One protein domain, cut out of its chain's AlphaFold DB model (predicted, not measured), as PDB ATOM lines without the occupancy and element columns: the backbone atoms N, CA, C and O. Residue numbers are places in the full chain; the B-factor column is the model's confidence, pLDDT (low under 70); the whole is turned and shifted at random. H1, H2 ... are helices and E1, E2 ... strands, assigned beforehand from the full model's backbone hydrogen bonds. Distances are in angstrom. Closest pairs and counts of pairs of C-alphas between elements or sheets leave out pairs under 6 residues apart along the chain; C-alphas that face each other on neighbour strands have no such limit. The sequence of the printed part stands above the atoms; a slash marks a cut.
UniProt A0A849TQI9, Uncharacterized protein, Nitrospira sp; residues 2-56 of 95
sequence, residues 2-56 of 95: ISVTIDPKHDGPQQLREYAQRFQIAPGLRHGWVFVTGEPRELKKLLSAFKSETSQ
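Overview. This is residues 2 to 56 of the 95 residues of an uncharacterized protein of Nitrospira sp (UniProt A0A849TQI9). Two short parallel strands, E1 and E2, lie side by side in the middle, with helix H1 packed beside them on the E2 side and helix H2 beyond the ends of the strands, at one end of the longest axis. The long stretch from residue 23 to 33 loops round the other end of that axis, and residues 50 to 56 fold back past H2. The printed part has 55 residues, with two named strands and two named helices in the order E1, H1, E2, H2. The class is mixed, helices and strands, with under half of the residues in named elements, and the sheet has the order E1, E2, parallel. The whole is only just compact, close to loose, with a radius of gyration of the C-alphas of 11.7 A and spans of 30 by 21 by 16 A.

Along the chain. Strand E1 is residues 2 to 4, 6.4 A from first to last C-alpha, and begins at C-alpha 2 at (118.554, 131.032, 140.052). Helix H1 is residues 13 to 22, 14.4 A long, with C-alpha 13 at (122.531, 144.407, 137.715). Strand E2 is residues 34 to 36, 6.4 A long. Helix H2 is residues 40 to 49, 14.3 A long, and ends at C-alpha 49 at (132.078, 124.177, 140.528).

Arrangement. E1 and E2 are parallel neighbours, with 21 degrees between their directions. The C-alphas of Ser 3 and Phe 35 face each other at 4.8 A. N 3 and O 34 are within hydrogen-bond range at 2.8 A, and so are N 36 and O 3 at 2.8 A. E1, H1 and E2 form a strand-helix-strand unit, two parallel neighbour strands with a helix between them along the chain, and its crossover is right-handed. H1 and E2 have 3 pairs of C-alphas within 8 A, the closest being those of Leu 16 and Phe 35 at 6.7 A. H1 and H2 are apart. E1 and H2 are only just apart, their closest C-alphas being 8.2 A from each other. In H1 and H2 every O i to N i+4 pair is within hydrogen-bond range.

Size, cuts and confidence. The two C-alphas farthest apart are those of Arg 30 and Ser 55, at 33.2 A, and the first and last printed C-alphas, of Ile 2 and Gln 56, are 21.3 A apart. The printed part has no cut. The link from H1 to E2 is long, with 11 residues, that from E1 to H1 is short, with 8, and that from E2 to H2 is tight, with 3. The mean pLDDT of the printed part is 95.1, and no printed residue is under 70.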
ATOM      1  N   ILE A   2     117.468 130.051 140.129       96.50
ATOM      2  CA  ILE A   2     118.554 131.032 140.052       96.50
ATOM      3  C   ILE A   2     119.138 130.960 138.642       96.50
ATOM      4  O   ILE A   2     119.495 129.875 138.188       96.50
ATOM      5  N   SER A   3     119.233 132.100 137.967       96.12
ATOM      6  CA  SER A   3     119.935 132.254 136.693       96.12
ATOM      7  C   SER A   3     121.219 133.041 136.937       96.12
ATOM      8  O   SER A   3     121.165 134.182 137.385       96.12
ATOM      9  N   VAL A   4     122.364 132.422 136.667       96.19
ATOM     10  CA  VAL A   4     123.695 133.022 136.836       96.19
ATOM     11  C   VAL A   4     124.188 133.468 135.464       96.19
ATOM     12  O   VAL A   4     124.168 132.661 134.536       96.19
ATOM     13  N   THR A   5     124.623 134.722 135.313       95.81
ATOM     14  CA  THR A   5     125.273 135.136 134.057       95.81
ATOM     15  C   THR A   5     126.609 134.409 133.859       95.81
ATOM     16  O   THR A   5     127.349 134.166 134.813       95.81
ATOM     17  N   ILE A   6     126.930 134.085 132.606       94.62
ATOM     18  CA  ILE A   6     128.258 133.610 132.196       94.62
ATOM     19  C   ILE A   6     129.175 134.752 131.724       94.62
ATOM     20  O   ILE A   6     130.358 134.523 131.483       94.62
ATOM     21  N   ASP A   7     128.649 135.978 131.618       94.75
ATOM     22  CA  ASP A   7     129.351 137.168 131.134       94.75
ATOM     23  C   ASP A   7     129.131 138.385 132.057       94.75
ATOM     24  O   ASP A   7     128.491 139.375 131.691       94.75
ATOM     25  N   PRO A   8     129.696 138.357 133.279       94.81
ATOM     26  CA  PRO A   8     129.519 139.429 134.260       94.81
ATOM     27  C   PRO A   8     130.105 140.781 133.829       94.81
ATOM     28  O   PRO A   8     129.840 141.789 134.478       94.81
ATOM     29  N   LYS A   9     130.917 140.826 132.763       94.00
ATOM     30  CA  LYS A   9     131.462 142.086 132.236       94.00
ATOM     31  C   LYS A   9     130.403 142.904 131.499       94.00
ATOM     32  O   LYS A   9     130.514 144.127 131.473       94.00
ATOM     33  N   HIS A  10     129.406 142.240 130.918       95.62
ATOM     34  CA  HIS A  10     128.333 142.880 130.157       95.62
ATOM     35  C   HIS A  10     126.979 142.771 130.870       95.62
ATOM     36  O   HIS A  10     126.171 143.696 130.797       95.62
ATOM     37  N   ASP A  11     126.761 141.707 131.644       97.12
ATOM     38  CA  ASP A  11     125.514 141.462 132.367       97.12
ATOM     39  C   ASP A  11     125.580 141.980 133.809       97.12
ATOM     40  O   ASP A  11     125.621 141.220 134.782       97.12
ATOM     41  N   GLY A  12     125.594 143.303 133.965       97.69
ATOM     42  CA  GLY A  12     125.484 143.955 135.268       97.69
ATOM     43  C   GLY A  12     124.056 143.927 135.842       97.69
ATOM     44  O   GLY A  12     123.098 143.519 135.177       97.69
ATOM     45  N   PRO A  13     123.854 144.404 137.089       97.19
ATOM     46  CA  PRO A  13     122.531 144.407 137.715       97.19
ATOM     47  C   PRO A  13     121.474 145.188 136.926       97.19
ATOM     48  O   PRO A  13     120.299 144.831 136.959       97.19
ATOM     49  N   GLN A  14     121.869 146.262 136.237       97.62
ATOM     50  CA  GLN A  14     120.960 147.027 135.387       97.62
ATOM     51  C   GLN A  14     120.544 146.225 134.149       97.62
ATOM     52  O   GLN A  14     119.348 146.089 133.906       97.62
ATOM     53  N   GLN A  15     121.499 145.634 133.433       98.31
ATOM     54  CA  GLN A  15     121.243 144.845 132.226       98.31
ATOM     55  C   GLN A  15     120.358 143.632 132.529       98.31
ATOM     56  O   GLN A  15     119.415 143.351 131.794       98.31
ATOM     57  N   LEU A  16     120.580 142.961 133.664       98.25
ATOM     58  CA  LEU A  16     119.724 141.854 134.100       98.25
ATOM     59  C   LEU A  16     118.293 142.300 134.448       98.25
ATOM     60  O   LEU A  16     117.344 141.555 134.201       98.25
ATOM     61  N   ARG A  17     118.104 143.515 134.987       96.88
ATOM     62  CA  ARG A  17     116.758 144.077 135.208       96.88
ATOM     63  C   ARG A  17     116.062 144.402 133.892       96.88
ATOM     64  O   ARG A  17     114.893 144.062 133.739       96.88
ATOM     65  N   GLU A  18     116.771 145.016 132.950       98.06
ATOM     66  CA  GLU A  18     116.253 145.315 131.610       98.06
ATOM     67  C   GLU A  18     115.891 144.028 130.852       98.06
ATOM     68  O   GLU A  18     114.835 143.953 130.224       98.06
ATOM     69  N   TYR A  19     116.714 142.982 130.972       97.94
ATOM     70  CA  TYR A  19     116.410 141.651 130.450       97.94
ATOM     71  C   TYR A  19     115.113 141.099 131.052       97.94
ATOM     72  O   TYR A  19     114.202 140.720 130.317       97.94
ATOM     73  N   ALA A  20     114.988 141.098 132.383       97.31
ATOM     74  CA  ALA A  20     113.787 140.599 133.049       97.31
ATOM     75  C   ALA A  20     112.529 141.375 132.619       97.31
ATOM     76  O   ALA A  20     111.506 140.760 132.324       97.31
ATOM     77  N   GLN A  21     112.617 142.703 132.499       97.50
ATOM     78  CA  GLN A  21     111.520 143.547 132.016       97.50
ATOM     79  C   GLN A  21     111.118 143.215 130.577       97.50
ATOM     80  O   GLN A  21     109.929 143.063 130.300       97.50
ATOM     81  N   ARG A  22     112.092 143.049 129.673       98.19
ATOM     82  CA  ARG A  22     111.848 142.701 128.263       98.19
ATOM     83  C   ARG A  22     111.034 141.417 128.116       98.19
ATOM     84  O   ARG A  22     110.178 141.338 127.243       98.19
ATOM     85  N   PHE A  23     111.297 140.434 128.972       97.19
ATOM     86  CA  PHE A  23     110.603 139.147 128.974       97.19
ATOM     87  C   PHE A  23     109.448 139.072 129.982       97.19
ATOM     88  O   PHE A  23     108.920 137.988 130.212       97.19
ATOM     89  N   GLN A  24     109.050 140.205 130.574       97.44
ATOM     90  CA  GLN A  24     107.943 140.294 131.535       97.44
ATOM     91  C   GLN A  24     108.099 139.337 132.731       97.44
ATOM     92  O   GLN A  24     107.129 138.816 133.279       97.44
ATOM     93  N   ILE A  25     109.340 139.106 133.150       97.00
ATOM     94  CA  ILE A  25     109.680 138.278 134.300       97.00
ATOM     95  C   ILE A  25     109.652 139.172 135.537       97.00
ATOM     96  O   ILE A  25     110.218 140.263 135.528       97.00
ATOM     97  N   ALA A  26     109.035 138.702 136.619       95.88
ATOM     98  CA  ALA A  26     109.146 139.324 137.934       95.88
ATOM     99  C   ALA A  26     110.331 138.690 138.687       95.88
ATOM    100  O   ALA A  26     110.177 137.602 139.243       95.88
ATOM    101  N   PRO A  27     111.534 139.300 138.693       96.25
ATOM    102  CA  PRO A  27     112.674 138.719 139.381       96.25
ATOM    103  C   PRO A  27     112.589 138.957 140.895       96.25
ATOM    104  O   PRO A  27     111.851 139.812 141.393       96.25
ATOM    105  N   GLY A  28     113.409 138.227 141.641       94.69
ATOM    106  CA  GLY A  28     113.601 138.396 143.076       94.69
ATOM    107  C   GLY A  28     113.098 137.211 143.894       94.69
ATOM    108  O   GLY A  28     112.285 136.402 143.451       94.69
ATOM    109  N   LEU A  29     113.591 137.123 145.132       93.38
ATOM    110  CA  LEU A  29     113.318 135.998 146.033       93.38
ATOM    111  C   LEU A  29     111.820 135.795 146.289       93.38
ATOM    112  O   LEU A  29     111.362 134.659 146.344       93.38
ATOM    113  N   ARG A  30     111.044 136.886 146.370       95.69
ATOM    114  CA  ARG A  30     109.586 136.833 146.576       95.69
ATOM    115  C   ARG A  30     108.831 136.164 145.424       95.69
ATOM    116  O   ARG A  30     107.749 135.640 145.650       95.69
ATOM    117  N   HIS A  31     109.401 136.166 144.222       95.50
ATOM    118  CA  HIS A  31     108.801 135.586 143.021       95.50
ATOM    119  C   HIS A  31     109.385 134.205 142.677       95.50
ATOM    120  O   HIS A  31     108.982 133.586 141.699       95.50
ATOM    121  N   GLY A  32     110.352 133.709 143.458       95.56
ATOM    122  CA  GLY A  32     110.948 132.387 143.261       95.56
ATOM    123  C   GLY A  32     111.957 132.285 142.109       95.56
ATOM    124  O   GLY A  32     112.482 131.193 141.878       95.56
ATOM    125  N   TRP A  33     112.288 133.383 141.418       97.00
ATOM    126  CA  TRP A  33     113.299 133.413 140.355       97.00
ATOM    127  C   TRP A  33     114.224 134.623 140.493       97.00
ATOM    128  O   TRP A  33     113.783 135.765 140.429       97.00
ATOM    129  N   VAL A  34     115.522 134.387 140.684       97.19
ATOM    130  CA  VAL A  34     116.536 135.443 140.816       97.19
ATOM    131  C   VAL A  34     117.549 135.360 139.678       97.19
ATOM    132  O   VAL A  34     118.000 134.271 139.333       97.19
ATOM    133  N   PHE A  35     117.931 136.515 139.138       97.88
ATOM    134  CA  PHE A  35     119.079 136.666 138.244       97.88
ATOM    135  C   PHE A  35     120.261 137.189 139.052       97.88
ATOM    136  O   PHE A  35     120.100 138.136 139.823       97.88
ATOM    137  N   VAL A  36     121.432 136.575 138.895       97.44
ATOM    138  CA  VAL A  36     122.632 136.933 139.654       97.44
ATOM    139  C   VAL A  36     123.812 137.217 138.731       97.44
ATOM    140  O   VAL A  36     124.036 136.536 137.731       97.44
ATOM    141  N   THR A  37     124.566 138.238 139.118       97.69
ATOM    142  CA  THR A  37     125.846 138.665 138.546       97.69
ATOM    143  C   THR A  37     126.780 139.053 139.692       97.69
ATOM    144  O   THR A  37     126.364 139.042 140.854       97.69
ATOM    145  N   GLY A  38     128.030 139.393 139.400       96.44
ATOM    146  CA  GLY A  38     128.976 139.832 140.414       96.44
ATOM    147  C   GLY A  38     130.402 139.907 139.897       96.44
ATOM    148  O   GLY A  38     130.649 139.944 138.694       96.44
ATOM    149  N   GLU A  39     131.346 139.906 140.833       96.81
ATOM    150  CA  GLU A  39     132.768 139.969 140.516       96.81
ATOM    151  C   GLU A  39     133.202 138.800 139.613       96.81
ATOM    152  O   GLU A  39     132.943 137.637 139.953       96.81
ATOM    153  N   PRO A  40     133.924 139.053 138.500       94.44
ATOM    154  CA  PRO A  40     134.318 138.006 137.557       94.44
ATOM    155  C   PRO A  40     135.074 136.838 138.198       94.44
ATOM    156  O   PRO A  40     134.929 135.696 137.773       94.44
ATOM    157  N   ARG A  41     135.874 137.106 139.241       95.38
ATOM    158  CA  ARG A  41     136.611 136.062 139.971       95.38
ATOM    159  C   ARG A  41     135.685 135.134 140.758       95.38
ATOM    160  O   ARG A  41     135.934 133.931 140.783       95.38
ATOM    161  N   GLU A  42     134.631 135.668 141.367       96.38
ATOM    162  CA  GLU A  42     133.676 134.872 142.142       96.38
ATOM    163  C   GLU A  42     132.741 134.084 141.225       96.38
ATOM    164  O   GLU A  42     132.529 132.892 141.450       96.38
ATOM    165  N   LEU A  43     132.274 134.691 140.125       95.25
ATOM    166  CA  LEU A  43     131.496 133.945 139.131       95.25
ATOM    167  C   LEU A  43     132.315 132.837 138.477       95.25
ATOM    168  O   LEU A  43     131.788 131.748 138.281       95.25
ATOM    169  N   LYS A  44     133.607 133.063 138.204       93.62
ATOM    170  CA  LYS A  44     134.486 132.007 137.692       93.62
ATOM    171  C   LYS A  44     134.490 130.796 138.626       93.62
ATOM    172  O   LYS A  44     134.182 129.701 138.175       93.62
ATOM    173  N   LYS A  45     134.749 130.992 139.927       95.81
ATOM    174  CA  LYS A  45     134.735 129.904 140.928       95.81
ATOM    175  C   LYS A  45     133.403 129.147 140.936       95.81
ATOM    176  O   LYS A  45     133.397 127.917 140.929       95.81
ATOM    177  N   LEU A  46     132.289 129.883 140.930       95.19
ATOM    178  CA  LEU A  46     130.946 129.309 140.908       95.19
ATOM    179  C   LEU A  46     130.719 128.463 139.646       95.19
ATOM    180  O   LEU A  46     130.338 127.298 139.742       95.19
ATOM    181  N   LEU A  47     130.992 129.014 138.463       93.94
ATOM    182  CA  LEU A  47     130.795 128.321 137.190       93.94
ATOM    183  C   LEU A  47     131.704 127.091 137.063       93.94
ATOM    184  O   LEU A  47     131.246 126.061 136.566       93.94
ATOM    185  N   SER A  48     132.947 127.146 137.557       93.75
ATOM    186  CA  SER A  48     133.839 125.980 137.594       93.75
ATOM    187  C   SER A  48     133.264 124.854 138.465       93.75
ATOM    188  O   SER A  48     133.271 123.697 138.043       93.75
ATOM    189  N   ALA A  49     132.698 125.170 139.640       94.00
ATOM    190  CA  ALA A  49     132.078 124.177 140.528       94.00
ATOM    191  C   ALA A  49     130.904 123.438 139.858       94.00
ATOM    192  O   ALA A  49     130.717 122.237 140.052       94.00
ATOM    193  N   PHE A  50     130.167 124.138 138.994       92.44
ATOM    194  CA  PHE A  50     129.061 123.594 138.205       92.44
ATOM    195  C   PHE A  50     129.471 123.120 136.801       92.44
ATOM    196  O   PHE A  50     128.601 122.836 135.972       92.44
ATOM    197  N   LYS A  51     130.778 123.024 136.506       90.62
ATOM    198  CA  LYS A  51     131.323 122.614 135.194       90.62
ATOM    199  C   LYS A  51     130.712 123.389 134.015       90.62
ATOM    200  O   LYS A  51     130.462 122.824 132.956       90.62
ATOM    201  N   SER A  52     130.429 124.670 134.236       89.88
ATOM    202  CA  SER A  52     129.767 125.585 133.295       89.88
ATOM    203  C   SER A  52     130.666 126.760 132.889       89.88
ATOM    204  O   SER A  52     130.216 127.690 132.226       89.88
ATOM    205  N   GLU A  53     131.936 126.740 133.299       84.31
ATOM    206  CA  GLU A  53     132.924 127.733 132.888       84.31
ATOM    207  C   GLU A  53     133.191 127.640 131.379       84.31
ATOM    208  O   GLU A  53     133.346 126.552 130.826       84.31
ATOM    209  N   THR A  54     133.273 128.793 130.719       83.38
ATOM    210  CA  THR A  54     133.633 128.902 129.304       83.38
ATOM    211  C   THR A  54     134.563 130.092 129.091       83.38
ATOM    212  O   THR A  54     134.423 131.128 129.741       83.38
ATOM    213  N   SER A  55     135.516 129.960 128.166       84.19
ATOM    214  CA  SER A  55     136.342 131.078 127.694       84.19
ATOM    215  C   SER A  55     135.623 131.938 126.650       84.19
ATOM    216  O   SER A  55     136.052 133.057 126.376       84.19
ATOM    217  N   GLN A  56     134.530 131.428 126.076       87.81
ATOM    218  CA  GLN A  56     133.715 132.095 125.069       87.81
ATOM    219  C   GLN A  56     132.250 132.080 125.519       87.81
ATOM    220  O   GLN A  56     131.602 131.032 125.431       87.81
TER     221      GLN A  56